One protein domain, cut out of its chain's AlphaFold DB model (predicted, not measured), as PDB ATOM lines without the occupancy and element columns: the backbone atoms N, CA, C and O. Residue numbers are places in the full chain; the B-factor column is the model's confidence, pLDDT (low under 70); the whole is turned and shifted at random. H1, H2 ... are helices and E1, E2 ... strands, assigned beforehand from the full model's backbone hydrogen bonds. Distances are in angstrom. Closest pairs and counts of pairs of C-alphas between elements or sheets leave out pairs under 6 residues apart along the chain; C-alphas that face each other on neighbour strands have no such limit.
ATOM      1  N   SER A   5       7.499  28.888  23.491       66.69
ATOM      2  CA  SER A   5       8.071  27.616  23.042       66.69
ATOM      3  C   SER A   5       7.494  26.402  23.780       66.69
ATOM      4  O   SER A   5       7.524  25.297  23.239       66.69
ATOM      5  N   ALA A   6       6.871  26.609  24.947       79.12
ATOM      6  CA  ALA A   6       6.195  25.564  25.713       79.12
ATOM      7  C   ALA A   6       4.792  25.213  25.174       79.12
ATOM      8  O   ALA A   6       4.197  24.217  25.587       79.12
ATOM      9  N   LEU A   7       4.236  26.008  24.250       86.62
ATOM     10  CA  LEU A   7       2.939  25.720  23.641       86.62
ATOM     11  C   LEU A   7       3.048  24.615  22.590       86.62
ATOM     12  O   LEU A   7       3.898  24.647  21.698       86.62
ATOM     13  N   ALA A   8       2.093  23.686  22.612       92.31
ATOM     14  CA  ALA A   8       1.934  22.724  21.531       92.31
ATOM     15  C   ALA A   8       1.711  23.435  20.177       92.31
ATOM     16  O   ALA A   8       1.115  24.514  20.100       92.31
ATOM     17  N   ARG A   9       2.132  22.786  19.080       94.00
ATOM     18  CA  ARG A   9       2.061  23.339  17.710       94.00
ATOM     19  C   ARG A   9       0.668  23.864  17.343       94.00
ATOM     20  O   ARG A   9       0.562  24.888  16.681       94.00
ATOM     21  N   GLY A  10      -0.386  23.160  17.753       95.38
ATOM     22  CA  GLY A  10      -1.776  23.525  17.471       95.38
ATOM     23  C   GLY A  10      -2.198  24.866  18.091       95.38
ATOM     24  O   GLY A  10      -2.453  25.809  17.341       95.38
ATOM     25  N   PRO A  11      -2.209  24.990  19.433       96.00
ATOM     26  CA  PRO A  11      -2.455  26.257  20.124       96.00
ATOM     27  C   PRO A  11      -1.583  27.405  19.617       96.00
ATOM     28  O   PRO A  11      -2.087  28.508  19.424       96.00
ATOM     29  N   ARG A  12      -0.303  27.143  19.318       95.12
ATOM     30  CA  ARG A  12       0.591  28.162  18.760       95.12
ATOM     31  C   ARG A  12       0.109  28.685  17.403       95.12
ATOM     32  O   ARG A  12       0.034  29.894  17.228       95.12
ATOM     33  N   ARG A  13      -0.300  27.805  16.480       95.81
ATOM     34  CA  ARG A  13      -0.867  28.213  15.177       95.81
ATOM     35  C   ARG A  13      -2.140  29.048  15.331       95.81
ATOM     36  O   ARG A  13      -2.328  30.012  14.596       95.81
ATOM     37  N   LEU A  14      -3.016  28.687  16.274       96.56
ATOM     38  CA  LEU A  14      -4.218  29.477  16.560       96.56
ATOM     39  C   LEU A  14      -3.858  30.862  17.111       96.56
ATOM     40  O   LEU A  14      -4.441  31.854  16.682       96.56
ATOM     41  N   LEU A  15      -2.887  30.935  18.023       95.69
ATOM     42  CA  LEU A  15      -2.401  32.201  18.561       95.69
ATOM     43  C   LEU A  15      -1.780  33.078  17.471       95.69
ATOM     44  O   LEU A  15      -2.118  34.251  17.396       95.69
ATOM     45  N   GLU A  16      -0.919  32.521  16.617       94.75
ATOM     46  CA  GLU A  16      -0.307  33.228  15.482       94.75
ATOM     47  C   GLU A  16      -1.383  33.817  14.551       94.75
ATOM     48  O   GLU A  16      -1.301  34.985  14.168       94.75
ATOM     49  N   LEU A  17      -2.434  33.043  14.249       95.56
ATOM     50  CA  LEU A  17      -3.567  33.504  13.447       95.56
ATOM     51  C   LEU A  17      -4.332  34.642  14.137       95.56
ATOM     52  O   LEU A  17      -4.531  35.700  13.540       95.56
ATOM     53  N   LEU A  18      -4.747  34.449  15.392       96.38
ATOM     54  CA  LEU A  18      -5.504  35.443  16.157       96.38
ATOM     55  C   LEU A  18      -4.700  36.729  16.386       96.38
ATOM     56  O   LEU A  18      -5.237  37.822  16.226       96.38
ATOM     57  N   HIS A  19      -3.413  36.614  16.705       94.19
ATOM     58  CA  HIS A  19      -2.514  37.748  16.890       94.19
ATOM     59  C   HIS A  19      -2.299  38.501  15.571       94.19
ATOM     60  O   HIS A  19      -2.401  39.724  15.542       94.19
ATOM     61  N   GLY A  20      -2.095  37.791  14.456       93.25
ATOM     62  CA  GLY A  20      -1.979  38.403  13.131       93.25
ATOM     63  C   GLY A  20      -3.249  39.139  12.688       93.25
ATOM     64  O   GLY A  20      -3.165  40.210  12.082       93.25
ATOM     65  N   VAL A  21      -4.431  38.605  13.014       93.38
ATOM     66  CA  VAL A  21      -5.708  39.316  12.829       93.38
ATOM     67  C   VAL A  21      -5.782  40.531  13.756       93.38
ATOM     68  O   VAL A  21      -6.145  41.611  13.301       93.38
ATOM     69  N   GLY A  22      -5.370  40.390  15.017       91.75
ATOM     70  CA  GLY A  22      -5.346  41.470  16.001       91.75
ATOM     71  C   GLY A  22      -4.499  42.669  15.581       91.75
ATOM     72  O   GLY A  22      -4.986  43.797  15.598       91.75
ATOM     73  N   VAL A  23      -3.270  42.431  15.119       89.38
ATOM     74  CA  VAL A  23      -2.383  43.477  14.584       89.38
ATOM     75  C   VAL A  23      -3.022  44.183  13.386       89.38
ATOM     76  O   VAL A  23      -3.016  45.413  13.319       89.38
ATOM     77  N   ALA A  24      -3.631  43.428  12.464       88.00
ATOM     78  CA  ALA A  24      -4.334  44.010  11.322       88.00
ATOM     79  C   ALA A  24      -5.533  44.871  11.759       88.00
ATOM     80  O   ALA A  24      -5.766  45.935  11.191       88.00
ATOM     81  N   THR A  25      -6.268  44.450  12.792       86.56
ATOM     82  CA  THR A  25      -7.376  45.224  13.364       86.56
ATOM     83  C   THR A  25      -6.906  46.523  14.009       86.56
ATOM     84  O   THR A  25      -7.513  47.563  13.768       86.56
ATOM     85  N   VAL A  26      -5.819  46.493  14.783       83.88
ATOM     86  CA  VAL A  26      -5.223  47.692  15.400       83.88
ATOM     87  C   VAL A  26      -4.789  48.697  14.333       83.88
ATOM     88  O   VAL A  26      -5.122  49.879  14.435       83.88
ATOM     89  N   ALA A  27      -4.117  48.222  13.278       81.69
ATOM     90  CA  ALA A  27      -3.700  49.057  12.156       81.69
ATOM     91  C   ALA A  27      -4.903  49.670  11.420       81.69
ATOM     92  O   ALA A  27      -4.947  50.879  11.206       81.69
ATOM     93  N   ALA A  28      -5.913  48.860  11.086       79.50
ATOM     94  CA  ALA A  28      -7.098  49.323  10.363       79.50
ATOM     95  C   ALA A  28      -7.964  50.299  11.177       79.50
ATOM     96  O   ALA A  28      -8.582  51.195  10.608       79.50
ATOM     97  N   ARG A  29      -8.003  50.149  12.508       76.81
ATOM     98  CA  ARG A  29      -8.700  51.075  13.413       76.81
ATOM     99  C   ARG A  29      -7.887  52.341  13.729       76.81
ATOM    100  O   ARG A  29      -8.400  53.216  14.417       76.81
ATOM    101  N   GLY A  30      -6.644  52.454  13.249       68.12
ATOM    102  CA  GLY A  30      -5.832  53.668  13.380       68.12
ATOM    103  C   GLY A  30      -5.351  53.967  14.802       68.12
ATOM    104  O   GLY A  30      -5.240  55.133  15.183       68.12
ATOM    105  N   TYR A  31      -5.080  52.937  15.608       64.38
ATOM    106  CA  TYR A  31      -4.547  53.127  16.960       64.38
ATOM    107  C   TYR A  31      -3.185  53.830  16.902       64.38
ATOM    108  O   TYR A  31      -2.286  53.402  16.181       64.38
ATOM    109  N   ARG A  32      -3.015  54.894  17.697       63.38
ATOM    110  CA  ARG A  32      -1.748  55.650  17.775       63.38
ATOM    111  C   ARG A  32      -0.649  54.897  18.524       63.38
ATOM    112  O   ARG A  32       0.527  55.090  18.239       63.38
ATOM    113  N   VAL A  33      -1.040  54.061  19.482       67.88
ATOM    114  CA  VAL A  33      -0.158  53.220  20.296       67.88
ATOM    115  C   VAL A  33      -0.686  51.794  20.228       67.88
ATOM    116  O   VAL A  33      -1.899  51.582  20.264       67.88
ATOM    117  N   THR A  34       0.213  50.818  20.109       72.12
ATOM    118  CA  THR A  34      -0.169  49.405  20.140       72.12
ATOM    119  C   THR A  34      -0.761  49.069  21.511       72.12
ATOM    120  O   THR A  34      -0.064  49.237  22.512       72.12
ATOM    121  N   PRO A  35      -2.020  48.607  21.578       81.50
ATOM    122  CA  PRO A  35      -2.654  48.306  22.850       81.50
ATOM    123  C   PRO A  35      -2.087  47.026  23.469       81.50
ATOM    124  O   PRO A  35      -1.514  46.189  22.769       81.50
ATOM    125  N   SER A  36      -2.291  46.835  24.773       84.19
ATOM    126  CA  SER A  36      -1.847  45.619  25.479       84.19
ATOM    127  C   SER A  36      -2.559  44.348  24.983       84.19
ATOM    128  O   SER A  36      -1.971  43.263  24.928       84.19
ATOM    129  N   GLN A  37      -3.818  44.498  24.565       91.12
ATOM    130  CA  GLN A  37      -4.652  43.477  23.940       91.12
ATOM    131  C   GLN A  37      -5.627  44.098  22.936       91.12
ATOM    132  O   GLN A  37      -5.849  45.307  22.917       91.12
ATOM    133  N   VAL A  38      -6.271  43.248  22.142       90.00
ATOM    134  CA  VAL A  38      -7.378  43.637  21.266       90.00
ATOM    135  C   VAL A  38      -8.512  42.621  21.350       90.00
ATOM    136  O   VAL A  38      -8.259  41.418  21.423       90.00
ATOM    137  N   THR A  39      -9.758  43.099  21.321       91.69
ATOM    138  CA  THR A  39     -10.949  42.247  21.270       91.69
ATOM    139  C   THR A  39     -11.374  42.046  19.821       91.69
ATOM    140  O   THR A  39     -11.601  43.000  19.070       91.69
ATOM    141  N   LEU A  40     -11.492  40.780  19.431       92.06
ATOM    142  CA  LEU A  40     -11.877  40.336  18.100       92.06
ATOM    143  C   LEU A  40     -13.173  39.543  18.184       92.06
ATOM    144  O   LEU A  40     -13.287  38.624  18.990       92.06
ATOM    145  N   HIS A  41     -14.118  39.842  17.302       92.00
ATOM    146  CA  HIS A  41     -15.293  39.004  17.096       92.00
ATOM    147  C   HIS A  41     -15.024  38.037  15.938       92.00
ATOM    148  O   HIS A  41     -14.896  38.473  14.793       92.00
ATOM    149  N   GLN A  42     -14.926  36.735  16.224       92.94
ATOM    150  CA  GLN A  42     -14.616  35.702  15.234       92.94
ATOM    151  C   GLN A  42     -15.506  34.455  15.378       92.94
ATOM    152  O   GLN A  42     -15.678  33.940  16.486       92.94
ATOM    153  N   PRO A  43     -16.040  33.913  14.273       91.31
ATOM    154  CA  PRO A  43     -16.694  32.610  14.258       91.31
ATOM    155  C   PRO A  43     -15.642  31.491  14.300       91.31
ATOM    156  O   PRO A  43     -14.627  31.533  13.597       91.31
ATOM    157  N   GLN A  44     -15.876  30.473  15.130       92.62
ATOM    158  CA  GLN A  44     -14.929  29.363  15.303       92.62
ATOM    159  C   GLN A  44     -14.779  28.534  14.029       92.62
ATOM    160  O   GLN A  44     -13.720  27.969  13.777       92.62
ATOM    161  N   GLU A  45     -15.822  28.499  13.210       91.62
ATOM    162  CA  GLU A  45     -15.881  27.772  11.954       91.62
ATOM    163  C   GLU A  45     -14.932  28.367  10.909       91.62
ATOM    164  O   GLU A  45     -14.254  27.619  10.209       91.62
ATOM    165  N   LEU A  46     -14.798  29.700  10.850       92.00
ATOM    166  CA  LEU A  46     -13.833  30.338   9.944       92.00
ATOM    167  C   LEU A  46     -12.394  30.174  10.436       92.00
ATOM    168  O   LEU A  46     -11.492  29.982   9.625       92.00
ATOM    169  N   LEU A  47     -12.170  30.197  11.755       94.62
ATOM    170  CA  LEU A  47     -10.856  29.878  12.327       94.62
ATOM    171  C   LEU A  47     -10.459  28.429  12.011       94.62
ATOM    172  O   LEU A  47      -9.311  28.162  11.661       94.62
ATOM    173  N   ALA A  48     -11.411  27.500  12.103       93.75
ATOM    174  CA  ALA A  48     -11.206  26.090  11.796       93.75
ATOM    175  C   ALA A  48     -10.877  25.876  10.311       93.75
ATOM    176  O   ALA A  48      -9.895  25.198  10.000       93.75
ATOM    177  N   ALA A  49     -11.624  26.529   9.413       91.56
ATOM    178  CA  ALA A  49     -11.354  26.524   7.977       91.56
ATOM    179  C   ALA A  49      -9.956  27.079   7.656       91.56
ATOM    180  O   ALA A  49      -9.175  26.416   6.976       91.56
ATOM    181  N   ALA A  50      -9.584  28.227   8.235       92.06
ATOM    182  CA  ALA A  50      -8.263  28.831   8.050       92.06
ATOM    183  C   ALA A  50      -7.108  27.932   8.529       92.06
ATOM    184  O   ALA A  50      -6.013  27.946   7.968       92.06
ATOM    185  N   LEU A  51      -7.335  27.155   9.592       92.81
ATOM    186  CA  LEU A  51      -6.325  26.278  10.187       92.81
ATOM    187  C   LEU A  51      -6.301  24.873   9.569       92.81
ATOM    188  O   LEU A  51      -5.359  24.118   9.853       92.81
ATOM    189  N   GLY A  52      -7.292  24.541   8.733       91.44
ATOM    190  CA  GLY A  52      -7.484  23.217   8.145       91.44
ATOM    191  C   GLY A  52      -7.787  22.155   9.202       91.44
ATOM    192  O   GLY A  52      -7.223  21.063   9.161       91.44
ATOM    193  N   CYS A  53      -8.590  22.489  10.216       93.69
ATOM    194  CA  CYS A  53      -8.920  21.578  11.310       93.69
ATOM    195  C   CYS A  53     -10.413  21.599  11.654       93.69
ATOM    196  O   CYS A  53     -11.184  22.399  11.138       93.69
ATOM    197  N   HIS A  54     -10.838  20.690  12.532       94.31
ATOM    198  CA  HIS A  54     -12.220  20.645  13.004       94.31
ATOM    199  C   HIS A  54     -12.493  21.751  14.039       94.31
ATOM    200  O   HIS A  54     -11.629  22.071  14.855       94.31
ATOM    201  N   VAL A  55     -13.724  22.269  14.094       93.44
ATOM    202  CA  VAL A  55     -14.139  23.341  15.029       93.44
ATOM    203  C   VAL A  55     -13.848  22.984  16.492       93.44
ATOM    204  O   VAL A  55     -13.325  23.792  17.254       93.44
ATOM    205  N   VAL A  56     -14.086  21.727  16.877       96.12
ATOM    206  CA  VAL A  56     -13.765  21.217  18.227       96.12
ATOM    207  C   VAL A  56     -12.267  21.324  18.547       96.12
ATOM    208  O   VAL A  56     -11.897  21.557  19.697       96.12
ATOM    209  N   THR A  57     -11.389  21.189  17.550       96.88
ATOM    210  CA  THR A  57      -9.943  21.366  17.730       96.88
ATOM    211  C   THR A  57      -9.612  22.823  18.048       96.88
ATOM    212  O   THR A  57      -8.835  23.064  18.969       96.88
ATOM    213  N   VAL A  58     -10.254  23.784  17.372       96.81
ATOM    214  CA  VAL A  58     -10.136  25.215  17.708       96.81
ATOM    215  C   VAL A  58     -10.593  25.463  19.140       96.81
ATOM    216  O   VAL A  58      -9.858  26.075  19.905       96.81
ATOM    217  N   TRP A  59     -11.744  24.920  19.550       95.88
ATOM    218  CA  TRP A  59     -12.228  25.054  20.927       95.88
ATOM    219  C   TRP A  59     -11.219  24.529  21.964       95.88
ATOM    220  O   TRP A  59     -10.938  25.219  22.946       95.88
ATOM    221  N   ARG A  60     -10.620  23.349  21.732       97.31
ATOM    222  CA  ARG A  60      -9.587  22.775  22.619       97.31
ATOM    223  C   ARG A  60      -8.342  23.657  22.683       97.31
ATOM    224  O   ARG A  60      -7.816  23.901  23.766       97.31
ATOM    225  N   TRP A  61      -7.874  24.144  21.535       97.81
ATOM    226  CA  TRP A  61      -6.722  25.043  21.465       97.81
ATOM    227  C   TRP A  61      -6.995  26.375  22.162       97.81
ATOM    228  O   TRP A  61      -6.125  26.868  22.873       97.81
ATOM    229  N   THR A  62      -8.210  26.910  22.043       97.06
ATOM    230  CA  THR A  62      -8.644  28.100  22.778       97.06
ATOM    231  C   THR A  62      -8.550  27.887  24.288       97.06
ATOM    232  O   THR A  62      -8.017  28.760  24.963       97.06
ATOM    233  N   GLN A  63      -8.983  26.743  24.839       96.00
ATOM    234  CA  GLN A  63      -8.846  26.496  26.288       96.00
ATOM    235  C   GLN A  63      -7.378  26.504  26.738       96.00
ATOM    236  O   GLN A  63      -7.047  27.190  27.701       96.00
ATOM    237  N   ALA A  64      -6.484  25.854  25.986       95.50
ATOM    238  CA  ALA A  64      -5.052  25.865  26.294       95.50
ATOM    239  C   ALA A  64      -4.457  27.290  26.280       95.50
ATOM    240  O   ALA A  64      -3.664  27.653  27.148       95.50
ATOM    241  N   LEU A  65      -4.862  28.133  25.321       95.94
ATOM    242  CA  LEU A  65      -4.422  29.533  25.263       95.94
ATOM    243  C   LEU A  65      -4.991  30.387  26.408       95.94
ATOM    244  O   LEU A  65      -4.314  31.310  26.868       95.94
ATOM    245  N   ARG A  66      -6.204  30.072  26.883       95.81
ATOM    246  CA  ARG A  66      -6.823  30.721  28.050       95.81
ATOM    247  C   ARG A  66      -6.106  30.392  29.346       95.81
ATOM    248  O   ARG A  66      -5.836  31.292  30.140       95.81
ATOM    249  N   GLU A  67      -5.749  29.129  29.537       93.50
ATOM    250  CA  GLU A  67      -4.940  28.685  30.676       93.50
ATOM    251  C   GLU A  67      -3.569  29.373  30.684       93.50
ATOM    252  O   GLU A  67      -3.131  29.865  31.724       93.50
ATOM    253  N   ALA A  68      -2.946  29.523  29.511       91.50
ATOM    254  CA  ALA A  68      -1.692  30.260  29.342       91.50
ATOM    255  C   ALA A  68      -1.831  31.793  29.496       91.50
ATOM    256  O   ALA A  68      -0.824  32.505  29.515       91.50
ATOM    257  N   GLY A  69      -3.059  32.320  29.588       93.25
ATOM    258  CA  GLY A  69      -3.337  33.750  29.728       93.25
ATOM    259  C   GLY A  69      -3.102  34.586  28.465       93.25
ATOM    260  O   GLY A  69      -3.079  35.811  28.545       93.25
ATOM    261  N   LEU A  70      -2.916  33.944  27.311       94.44
ATOM    262  CA  LEU A  70      -2.598  34.608  26.041       94.44
ATOM    263  C   LEU A  70      -3.856  35.074  25.303       94.44
ATOM    264  O   LEU A  70      -3.812  36.017  24.511       94.44
ATOM    265  N   VAL A  71      -4.976  34.410  25.577       95.88
ATOM    266  CA  VAL A  71      -6.292  34.732  25.032       95.88
ATOM    267  C   VAL A  71      -7.332  34.622  26.148       95.88
ATOM    268  O   VAL A  71      -7.211  33.752  27.000       95.88
ATOM    269  N   ASP A  72      -8.377  35.444  26.138       96.31
ATOM    270  CA  ASP A  72      -9.650  35.108  26.791       96.31
ATOM    271  C   ASP A  72     -10.726  34.996  25.718       96.31
ATOM    272  O   ASP A  72     -10.704  35.746  24.746       96.31
ATOM    273  N   ALA A  73     -11.639  34.039  25.859       96.50
ATOM    274  CA  ALA A  73     -12.647  33.786  24.844       96.50
ATOM    275  C   ALA A  73     -13.998  33.433  25.452       96.50
ATOM    276  O   ALA A  73     -14.081  32.621  26.381       96.50
ATOM    277  N   ARG A  74     -15.065  34.023  24.909       94.06
ATOM    278  CA  ARG A  74     -16.451  33.756  25.315       94.06
ATOM    279  C   ARG A  74     -17.381  33.803  24.111       94.06
ATOM    280  O   ARG A  74     -17.179  34.603  23.203       94.06
ATOM    281  N   ALA A  75     -18.400  32.945  24.117       92.44
ATOM    282  CA  ALA A  75     -19.483  33.044  23.146       92.44
ATOM    283  C   ALA A  75     -20.149  34.418  23.276       92.44
ATOM    284  O   ALA A  75     -20.411  34.875  24.391       92.44
ATOM    285  N   HIS A  76     -20.393  35.057  22.139       91.31
ATOM    286  CA  HIS A  76     -21.151  36.291  22.056       91.31
ATOM    287  C   HIS A  76     -22.573  35.975  21.617       91.31
ATOM    288  O   HIS A  76     -22.822  34.989  20.906       91.31
ATOM    289  N   PHE A  77     -23.502  36.770  22.132       88.88
ATOM    290  CA  PHE A  77     -24.920  36.599  21.908       88.88
ATOM    291  C   PHE A  77     -25.522  37.932  21.501       88.88
ATOM    292  O   PHE A  77     -25.250  38.964  22.105       88.88
ATOM    293  N   THR A  78     -26.398  37.874  20.513       86.19
ATOM    294  CA  THR A  78     -27.179  39.009  20.038       86.19
ATOM    295  C   THR A  78     -28.658  38.645  20.014       86.19
ATOM    296  O   THR A  78     -29.033  37.471  20.114       86.19
ATOM    297  N   THR A  79     -29.515  39.647  19.871       86.38
ATOM    298  CA  THR A  79     -30.950  39.445  19.677       86.38
ATOM    299  C   THR A  79     -31.255  39.541  18.189       86.38
ATOM    300  O   THR A  79     -31.037  40.576  17.574       86.38
ATOM    301  N   SER A  80     -31.778  38.463  17.608       84.00
ATOM    302  CA  SER A  80     -32.189  38.388  16.201       84.00
ATOM    303  C   SER A  80     -33.637  37.923  16.144       84.00
ATOM    304  O   SER A  80     -33.988  36.900  16.740       84.00
ATOM    305  N   LYS A  81     -34.495  38.698  15.470       84.69
ATOM    306  CA  LYS A  81     -35.952  38.454  15.398       84.69
ATOM    307  C   LYS A  81     -36.610  38.152  16.761       84.69
ATOM    308  O   LYS A  81     -37.421  37.238  16.875       84.69
ATOM    309  N   GLY A  82     -36.218  38.883  17.807       84.94
ATOM    310  CA  GLY A  82     -36.764  38.723  19.163       84.94
ATOM    311  C   GLY A  82     -36.251  37.506  19.946       84.94
ATOM    312  O   GLY A  82     -36.740  37.248  21.040       84.94
ATOM    313  N   MET A  83     -35.267  36.765  19.426       87.94
ATOM    314  CA  MET A  83     -34.648  35.627  20.116       87.94
ATOM    315  C   MET A  83     -33.151  35.847  20.319       87.94
ATOM    316  O   MET A  83     -32.454  36.303  19.411       87.94
ATOM    317  N   THR A  84     -32.633  35.444  21.479       87.81
ATOM    318  CA  THR A  84     -31.188  35.414  21.733       87.81
ATOM    319  C   THR A  84     -30.532  34.317  20.898       87.81
ATOM    320  O   THR A  84     -30.932  33.150  20.942       87.81
ATOM    321  N   ARG A  85     -29.517  34.683  20.117       87.50
ATOM    322  CA  ARG A  85     -28.750  33.789  19.243       87.50
ATOM    323  C   ARG A  85     -27.266  34.046  19.435       87.50
ATOM    324  O   ARG A  85     -26.865  35.185  19.641       87.50
ATOM    325  N   SER A  86     -26.458  32.992  19.345       86.69
ATOM    326  CA  SER A  86     -25.013  33.181  19.242       86.69
ATOM    327  C   SER A  86     -24.673  33.686  17.843       86.69
ATOM    328  O   SER A  86     -25.135  33.116  16.853       86.69
ATOM    329  N   ASP A  87     -23.911  34.769  17.770       85.56
ATOM    330  CA  ASP A  87     -23.441  35.401  16.532       85.56
ATOM    331  C   ASP A  87     -21.928  35.236  16.315       85.56
ATOM    332  O   ASP A  87     -21.418  35.549  15.236       85.56
ATOM    333  N   GLY A  88     -21.220  34.673  17.295       89.19
ATOM    334  CA  GLY A  88     -19.808  34.339  17.192       89.19
ATOM    335  C   GLY A  88     -19.147  34.112  18.546       89.19
ATOM    336  O   GLY A  88     -19.790  33.870  19.568       89.19
ATOM    337  N   THR A  89     -17.817  34.157  18.551       93.88
ATOM    338  CA  THR A  89     -16.996  34.124  19.763       93.88
ATOM    339  C   THR A  89     -16.170  35.403  19.832       93.88
ATOM    340  O   THR A  89     -15.542  35.801  18.850       93.88
ATOM    341  N   LEU A  90     -16.149  36.039  20.999       94.19
ATOM    342  CA  LEU A  90     -15.205  37.108  21.290       94.19
ATOM    343  C   LEU A  90     -13.893  36.518  21.770       94.19
ATOM    344  O   LEU A  90     -13.894  35.590  22.578       94.19
ATOM    345  N   TYR A  91     -12.798  37.095  21.296       95.81
ATOM    346  CA  TYR A  91     -11.433  36.778  21.679       95.81
ATOM    347  C   TYR A  91     -10.732  38.061  22.116       95.81
ATOM    348  O   TYR A  91     -10.488  38.927  21.282       95.81
ATOM    349  N   ALA A  92     -10.371  38.177  23.390       94.75
ATOM    350  CA  ALA A  92      -9.334  39.112  23.810       94.75
ATOM    351  C   ALA A  92      -7.986  38.460  23.505       94.75
ATOM    352  O   ALA A  92      -7.720  37.364  23.992       94.75
ATOM    353  N   VAL A  93      -7.150  39.103  22.694       94.56
ATOM    354  CA  VAL A  93      -5.848  38.574  22.264       94.56
ATOM    355  C   VAL A  93      -4.750  39.493  22.766       94.56
ATOM    356  O   VAL A  93      -4.783  40.691  22.492       94.56
ATOM    357  N   THR A  94      -3.772  38.939  23.485       92.06
ATOM    358  CA  THR A  94      -2.623  39.717  23.954       92.06
ATOM    359  C   THR A  94      -1.738  40.161  22.784       92.06
ATOM    360  O   THR A  94      -1.423  39.373  21.884       92.06
ATOM    361  N   LEU A  95      -1.344  41.434  22.789       88.94
ATOM    362  CA  LEU A  95      -0.391  42.006  21.834       88.94
ATOM    363  C   LEU A  95       0.940  42.380  22.496       88.94
ATOM    364  O   LEU A  95       1.947  42.520  21.806       88.94
ATOM    365  N   GLN A  96       0.961  42.495  23.825       83.31
ATOM    366  CA  GLN A  96       2.148  42.837  24.596       83.31
ATOM    367  C   GLN A  96       2.608  41.661  25.461       83.31
ATOM    368  O   GLN A  96       1.832  41.030  26.180       83.31
ATOM    369  N   ALA A  97       3.914  41.394  25.444       80.06
ATOM    370  CA  ALA A  97       4.504  40.371  26.295       80.06
ATOM    371  C   ALA A  97       4.226  40.654  27.784       80.06
ATOM    372  O   ALA A  97       4.444  41.760  28.273       80.06
ATOM    373  N   GLY A  98       3.768  39.632  28.511       80.06
ATOM    374  CA  GLY A  98       3.470  39.727  29.943       80.06
ATOM    375  C   GLY A  98       2.068  40.239  30.284       80.06
ATOM    376  O   GLY A  98       1.675  40.126  31.443       80.06
ATOM    377  N   HIS A  99       1.296  40.727  29.308       83.62
ATOM    378  CA  HIS A  99      -0.114  41.054  29.516       83.62
ATOM    379  C   HIS A  99      -0.980  39.793  29.471       83.62
ATOM    380  O   HIS A  99      -0.844  38.969  28.559       83.62
ATOM    381  N   ARG A 100      -1.885  39.659  30.447       88.31
ATOM    382  CA  ARG A 100      -2.855  38.563  30.504       88.31
ATOM    383  C   ARG A 100      -4.164  39.022  29.875       88.31
ATOM    384  O   ARG A 100      -4.810  39.926  30.398       88.31
ATOM    385  N   ALA A 101      -4.556  38.369  28.787       92.19
ATOM    386  CA  ALA A 101      -5.767  38.720  28.064       92.19
ATOM    387  C   ALA A 101      -7.022  38.496  28.923       92.19
ATOM    388  O   ALA A 101      -7.143  37.478  29.612       92.19
ATOM    389  N   HIS A 102      -7.959  39.441  28.868       92.31
ATOM    390  CA  HIS A 102      -9.226  39.351  29.587       92.31
ATOM    391  C   HIS A 102     -10.345  40.093  28.855       92.31
ATOM    392  O   HIS A 102     -10.163  41.240  28.446       92.31
ATOM    393  N   LEU A 103     -11.508  39.447  28.726       89.62
ATOM    394  CA  LEU A 103     -12.724  40.087  28.224       89.62
ATOM    395  C   LEU A 103     -13.449  40.807  29.360       89.62
ATOM    396  O   LEU A 103     -13.833  40.191  30.357       89.62
ATOM    397  N   THR A 104     -13.672  42.104  29.186       84.50
ATOM    398  CA  THR A 104     -14.421  42.939  30.126       84.50
ATOM    399  C   THR A 104     -15.930  42.813  29.913       84.50
ATOM    400  O   THR A 104     -16.405  42.276  28.915       84.50
ATOM    401  N   HIS A 105     -16.724  43.350  30.844       82.44
ATOM    402  CA  HIS A 105     -18.171  43.438  30.640       82.44
ATOM    403  C   HIS A 105     -18.535  44.297  29.417       82.44
ATOM    404  O   HIS A 105     -19.449  43.932  28.687       82.44
ATOM    405  N   ALA A 106     -17.796  45.386  29.171       81.62
ATOM    406  CA  ALA A 106     -18.006  46.248  28.010       81.62
ATOM    407  C   ALA A 106     -17.731  45.508  26.695       81.62
ATOM    408  O   ALA A 106     -18.482  45.665  25.737       81.62
ATOM    409  N   ASP A 107     -16.708  44.644  26.667       85.12
ATOM    410  CA  ASP A 107     -16.457  43.784  25.511       85.12
ATOM    411  C   ASP A 107     -17.639  42.854  25.238       85.12
ATOM    412  O   ASP A 107     -17.935  42.606  24.081       85.12
ATOM    413  N   LEU A 108     -18.299  42.334  26.277       85.88
ATOM    414  CA  LEU A 108     -19.387  41.358  26.150       85.88
ATOM    415  C   LEU A 108     -20.751  41.981  25.836       85.88
ATOM    416  O   LEU A 108     -21.620  41.277  25.332       85.88
ATOM    417  N   SER A 109     -20.965  43.250  26.188       84.12
ATOM    418  CA  SER A 109     -22.223  43.965  25.940       84.12
ATOM    419  C   SER A 109     -22.202  44.805  24.662       84.12
ATOM    420  O   SER A 109     -23.253  45.265  24.216       84.12
ATOM    421  N   HIS A 110     -21.024  45.014  24.068       83.56
ATOM    422  CA  HIS A 110     -20.883  45.743  22.816       83.56
ATOM    423  C   HIS A 110     -21.462  44.948  21.643       83.56
ATOM    424  O   HIS A 110     -21.138  43.783  21.438       83.56
ATOM    425  N   GLN A 111     -22.279  45.604  20.824       82.44
ATOM    426  CA  GLN A 111     -22.758  45.011  19.586       82.44
ATOM    427  C   GLN A 111     -21.652  45.069  18.533       82.44
ATOM    428  O   GLN A 111     -21.313  46.143  18.049       82.44
ATOM    429  N   TYR A 112     -21.108  43.907  18.170       82.00
ATOM    430  CA  TYR A 112     -20.124  43.821  17.093       82.00
ATOM    431  C   TYR A 112     -20.799  43.685  15.738       82.00
ATOM    432  O   TYR A 112     -20.313  44.264  14.784       82.00
ATOM    433  N   ARG A 113     -21.883  42.915  15.609       81.44
ATOM    434  CA  ARG A 113     -22.537  42.675  14.313       81.44
ATOM    435  C   ARG A 113     -24.050  42.782  14.400       81.44
ATOM    436  O   ARG A 113     -24.661  42.484  15.428       81.44
ATOM    437  N   ASP A 114     -24.650  43.132  13.268       84.31
ATOM    438  CA  ASP A 114     -26.074  42.955  13.021       84.31
ATOM    439  C   ASP A 114     -26.306  41.629  12.277       84.31
ATOM    440  O   ASP A 114     -26.116  41.512  11.063       84.31
ATOM    441  N   LEU A 115     -26.722  40.609  13.035       83.12
ATOM    442  CA  LEU A 115     -26.967  39.267  12.510       83.12
ATOM    443  C   LEU A 115     -28.132  39.221  11.505       83.12
ATOM    444  O   LEU A 115     -28.135  38.369  10.612       83.12
ATOM    445  N   ASP A 116     -29.124  40.104  11.636       86.00
ATOM    446  CA  ASP A 116     -30.266  40.147  10.724       86.00
ATOM    447  C   ASP A 116     -29.873  40.808   9.396       86.00
ATOM    448  O   ASP A 116     -30.154  40.240   8.333       86.00
ATOM    449  N   ALA A 117     -29.127  41.917   9.441       84.94
ATOM    450  CA  ALA A 117     -28.559  42.547   8.248       84.94
ATOM    451  C   ALA A 117     -27.581  41.614   7.516       84.94
ATOM    452  O   ALA A 117     -27.605  41.509   6.288       84.94
ATOM    453  N   ASP A 118     -26.749  40.878   8.252       85.62
ATOM    454  CA  ASP A 118     -25.808  39.932   7.657       85.62
ATOM    455  C   ASP A 118     -26.491  38.736   7.003       85.62
ATOM    456  O   ASP A 118     -26.033  38.264   5.961       85.62
ATOM    457  N   ARG A 119     -27.604  38.259   7.569       86.12
ATOM    458  CA  ARG A 119     -28.405  37.206   6.941       86.12
ATOM    459  C   ARG A 119     -29.038  37.697   5.640       86.12
ATOM    460  O   ARG A 119     -29.008  36.961   4.660       86.12
ATOM    461  N   ALA A 120     -29.562  38.924   5.619       86.50
ATOM    462  CA  ALA A 120     -30.133  39.529   4.415       86.50
ATOM    463  C   ALA A 120     -29.081  39.746   3.312       86.50
ATOM    464  O   ALA A 120     -29.363  39.524   2.139       86.50
ATOM    465  N   ALA A 121     -27.858  40.125   3.693       83.81
ATOM    466  CA  ALA A 121     -26.751  40.375   2.770       83.81
ATOM    467  C   ALA A 121     -25.917  39.124   2.417       83.81
ATOM    468  O   ALA A 121     -24.919  39.243   1.710       83.81
ATOM    469  N   GLY A 122     -26.252  37.939   2.944       83.94
ATOM    470  CA  GLY A 122     -25.465  36.716   2.730       83.94
ATOM    471  C   GLY A 122     -24.067  36.734   3.367       83.94
ATOM    472  O   GLY A 122     -23.210  35.934   3.010       83.94
ATOM    473  N   ARG A 123     -23.806  37.616   4.340       83.81
ATOM    474  CA  ARG A 123     -22.492  37.797   4.994       83.81
ATOM    475  C   ARG A 123     -22.329  36.951   6.260       83.81
ATOM    476  O   ARG A 123     -21.740  37.398   7.243       83.81
ATOM    477  N   THR A 124     -22.877  35.738   6.261       87.38
ATOM    478  CA  THR A 124     -22.814  34.814   7.408       87.38
ATOM    479  C   THR A 124     -21.612  33.878   7.309       87.38
ATOM    480  O   THR A 124     -21.132  33.592   6.213       87.38
ATOM    481  N   ALA A 125     -21.123  33.377   8.451       86.94
ATOM    482  CA  ALA A 125     -19.994  32.443   8.468       86.94
ATOM    483  C   ALA A 125     -20.339  31.178   7.671       86.94
ATOM    484  O   ALA A 125     -19.542  30.712   6.866       86.94
ATOM    485  N   TRP A 126     -21.580  30.704   7.811       86.38
ATOM    486  CA  TRP A 126     -22.136  29.620   7.008       86.38
ATOM    487  C   TRP A 126     -22.039  29.897   5.504       86.38
ATOM    488  O   TRP A 126     -21.544  29.052   4.767       86.38
ATOM    489  N   SER A 127     -22.435  31.089   5.043       86.50
ATOM    490  CA  SER A 127     -22.339  31.443   3.621       86.50
ATOM    491  C   SER A 127     -20.891  31.531   3.142       86.50
ATOM    492  O   SER A 127     -20.602  31.154   2.013       86.50
ATOM    493  N   ALA A 128     -19.970  32.006   3.985       85.62
ATOM    494  CA  ALA A 128     -18.549  32.069   3.643       85.62
ATOM    495  C   ALA A 128     -17.910  30.676   3.499       85.62
ATOM    496  O   ALA A 128     -16.942  30.530   2.748       85.62
ATOM    497  N   LEU A 129     -18.457  29.680   4.205       85.62
ATOM    498  CA  LEU A 129     -18.053  28.275   4.158       85.62
ATOM    499  C   LEU A 129     -18.698  27.497   3.003       85.62
ATOM    500  O   LEU A 129     -18.210  26.423   2.656       85.62
ATOM    501  N   GLN A 130     -19.766  28.003   2.386       82.12
ATOM    502  CA  GLN A 130     -20.326  27.376   1.189       82.12
ATOM    503  C   GLN A 130     -19.327  27.486   0.026       82.12
ATOM    504  O   GLN A 130     -18.848  28.575  -0.286       82.12
ATOM    505  N   GLY A 131     -18.976  26.350  -0.590       67.44
ATOM    506  CA  GLY A 131     -17.945  26.281  -1.640       67.44
ATOM    507  C   GLY A 131     -16.498  26.417  -1.133       67.44
ATOM    508  O   GLY A 131     -15.615  26.795  -1.895       67.44
ATOM    509  N   SER A 132     -16.253  26.145   0.155       64.31
ATOM    510  CA  SER A 132     -14.956  26.348   0.827       64.31
ATOM    511  C   SER A 132     -13.840  25.367   0.467       64.31
ATOM    512  O   SER A 132     -12.686  25.689   0.746       64.31
ATOM    513  N   ASP A 133     -14.144  24.231  -0.170       59.59
ATOM    514  CA  ASP A 133     -13.180  23.149  -0.453       59.59
ATOM    515  C   ASP A 133     -11.965  23.575  -1.304       59.59
ATOM    516  O   ASP A 133     -11.013  22.813  -1.447       59.59
ATOM    517  N   GLN A 134     -11.968  24.790  -1.864       60.72
ATOM    518  CA  GLN A 134     -10.937  25.284  -2.784       60.72
ATOM    519  C   GLN A 134     -10.241  26.577  -2.338       60.72
ATOM    520  O   GLN A 134      -9.341  27.041  -3.036       60.72
ATOM    521  N   LYS A 135     -10.624  27.182  -1.205       77.00
ATOM    522  CA  LYS A 135     -10.019  28.461  -0.803       77.00
ATOM    523  C   LYS A 135      -8.635  28.247  -0.198       77.00
ATOM    524  O   LYS A 135      -8.512  27.478   0.764       77.00
ATOM    525  N   PRO A 136      -7.601  28.940  -0.693       81.19
ATOM    526  CA  PRO A 136      -6.282  28.816  -0.117       81.19
ATOM    527  C   PRO A 136      -6.222  29.523   1.257       81.19
ATOM    528  O   PRO A 136      -7.040  30.405   1.550       81.19
ATOM    529  N   PRO A 137      -5.281  29.147   2.145       76.88
ATOM    530  CA  PRO A 137      -5.210  29.673   3.512       76.88
ATOM    531  C   PRO A 137      -5.166  31.207   3.608       76.88
ATOM    532  O   PRO A 137      -5.730  31.792   4.535       76.88
ATOM    533  N   GLU A 138      -4.532  31.882   2.652       81.06
ATOM    534  CA  GLU A 138      -4.437  33.339   2.592       81.06
ATOM    535  C   GLU A 138      -5.791  34.035   2.389       81.06
ATOM    536  O   GLU A 138      -6.033  35.089   2.989       81.06
ATOM    537  N   GLU A 139      -6.709  33.437   1.624       86.88
ATOM    538  CA  GLU A 139      -8.062  33.973   1.455       86.88
ATOM    539  C   GLU A 139      -8.853  33.898   2.760       86.88
ATOM    540  O   GLU A 139      -9.606  34.821   3.094       86.88
ATOM    541  N   TRP A 140      -8.650  32.837   3.545       88.19
ATOM    542  CA  TRP A 140      -9.262  32.728   4.866       88.19
ATOM    543  C   TRP A 140      -8.737  33.788   5.824       88.19
ATOM    544  O   TRP A 140      -9.522  34.401   6.543       88.19
ATOM    545  N   ILE A 141      -7.432  34.063   5.802       85.88
ATOM    546  CA  ILE A 141      -6.838  35.136   6.609       85.88
ATOM    547  C   ILE A 141      -7.423  36.494   6.207       85.88
ATOM    548  O   ILE A 141      -7.789  37.281   7.080       85.88
ATOM    549  N   SER A 142      -7.555  36.766   4.905       87.31
ATOM    550  CA  SER A 142      -8.198  37.989   4.405       87.31
ATOM    551  C   SER A 142      -9.648  38.104   4.892       87.31
ATOM    552  O   SER A 142     -10.045  39.132   5.442       87.31
ATOM    553  N   THR A 143     -10.406  37.007   4.800       88.94
ATOM    554  CA  THR A 143     -11.790  36.920   5.287       88.94
ATOM    555  C   THR A 143     -11.871  37.212   6.786       88.94
ATOM    556  O   THR A 143     -12.674  38.043   7.200       88.94
ATOM    557  N   LEU A 144     -11.013  36.595   7.605       90.62
ATOM    558  CA  LEU A 144     -10.961  36.805   9.056       90.62
ATOM    559  C   LEU A 144     -10.587  38.248   9.421       90.62
ATOM    560  O   LEU A 144     -11.158  38.814  10.356       90.62
ATOM    561  N   ARG A 145      -9.654  38.864   8.684       88.38
ATOM    562  CA  ARG A 145      -9.282  40.276   8.866       88.38
ATOM    563  C   ARG A 145     -10.453  41.200   8.556       88.38
ATOM    564  O   ARG A 145     -10.784  42.041   9.388       88.38
ATOM    565  N   ALA A 146     -11.110  41.014   7.412       84.38
ATOM    566  CA  ALA A 146     -12.302  41.779   7.052       84.38
ATOM    567  C   ALA A 146     -13.412  41.607   8.105       84.38
ATOM    568  O   ALA A 146     -14.017  42.589   8.534       84.38
ATOM    569  N   TRP A 147     -13.602  40.378   8.599       86.69
ATOM    570  CA  TRP A 147     -14.559  40.051   9.659       86.69
ATOM    571  C   TRP A 147     -14.277  40.792  10.974       86.69
ATOM    572  O   TRP A 147     -15.213  41.237  11.634       86.69
ATOM    573  N   ALA A 148     -13.001  40.936  11.348       80.94
ATOM    574  CA  ALA A 148     -12.573  41.605  12.580       80.94
ATOM    575  C   ALA A 148     -12.658  43.138  12.516       80.94
ATOM    576  O   ALA A 148     -12.922  43.799  13.526       80.94
ATOM    577  N   VAL A 149     -12.351  43.703  11.345       67.12
ATOM    578  CA  VAL A 149     -12.250  45.153  11.119       67.12
ATOM    579  C   VAL A 149     -13.619  45.772  10.889       67.12
ATOM    580  O   VAL A 149     -13.900  46.843  11.423       67.12
ATOM    581  N   THR A 150     -14.477  45.096  10.128       62.56
ATOM    582  CA  THR A 150     -15.809  45.585   9.775       62.56
ATOM    583  C   THR A 150     -16.854  44.590  10.250       62.56
ATOM    584  O   THR A 150     -17.450  43.870   9.443       62.56
TER     585      THR A 150
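This is residues 5 to 150 of the 262 residues of an uncharacterized protein of Deinococcus sp. SDU3-2 (UniProt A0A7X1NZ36). A strongly twisted sheet of three strands, drawn out at one end into the long hairpin of E2 and E3, has H1 laid across one face and H3 standing up from the same face, while H2 packs on H1 and H3. After E3 the chain passes through the short helices H4, H5 and H6 and returns to H7, which packs on H1, H2 and the edge strand E1. The printed part has 146 residues, with seven named helices and three strands in the order H1 E1 H2 H3 E2 E3 H4 H5 H6 H7; the sheet, E1 E3 E2, is antiparallel and the class is mixed. The whole is compact, with a radius of gyration of the C-alphas of 14.9 A and spans of 42 by 36 by 28 A.

In the sheet, E3 (residues 83 to 94) is the inner strand between E1 (37 to 42) and E2 (71 to 80). N 40 and O 91, 2.8 A apart, are within hydrogen-bond range between E1 and E3, as are N 74 and O 90, 3.0 A, between E2 and E3, a hairpin. H1 (9 to 28) and H3 (55 to 67) lie on the same face, two layers, helices on one face of a sheet. H1, at a height of 8.6 A over the sheet, runs across the strands, at 88 degrees to E3 on the local plane. H3 stands up from the sheet, its line rising 50 degrees. E1, H2 (44 to 51), H3 and E2 form a split strand-helix-strand unit, two strands running the same way with E3 between them and a right-handed crossover. H2 is the hub, touching four helices: H3 at Ala 48 and Val 55, C-alphas 5.2 A apart; H7 (137 to 149) at Ala 50 and Trp 140, 5.1 A; H6 (125 to 129) at Leu 46 and Ala 125, 6.7 A; and H1 only just, with 3 pairs of C-alphas within 8 A, closest Leu 14 and Leu 51, 7.4 A. H7 touches H1 at a steep tilt of 49 degrees, the same way, closest C-alphas Thr 25 and Val 149, 5.4 A. H4 (105 to 109) and H5 (115 to 120) only graze the sheet and touch no helix. In each helix every O i to N i+4 pair is within hydrogen-bond range.

H1 is 28.5 A long, from C-alpha 9 at (2.061, 23.339, 17.710). E3 is 32.5 A, E2 27.6 A, H3 18.9 A and H7 18.6 A, ending at C-alpha 149 at (-12.250, 45.153, 11.119).

The C-alphas farthest apart, of Ser 5 and Gly 82, are 46.4 A apart. The printed part has no cut and no long link. Confidence is under 70 at residues 5, 30 to 33, 131 to 134 and 149 to 150.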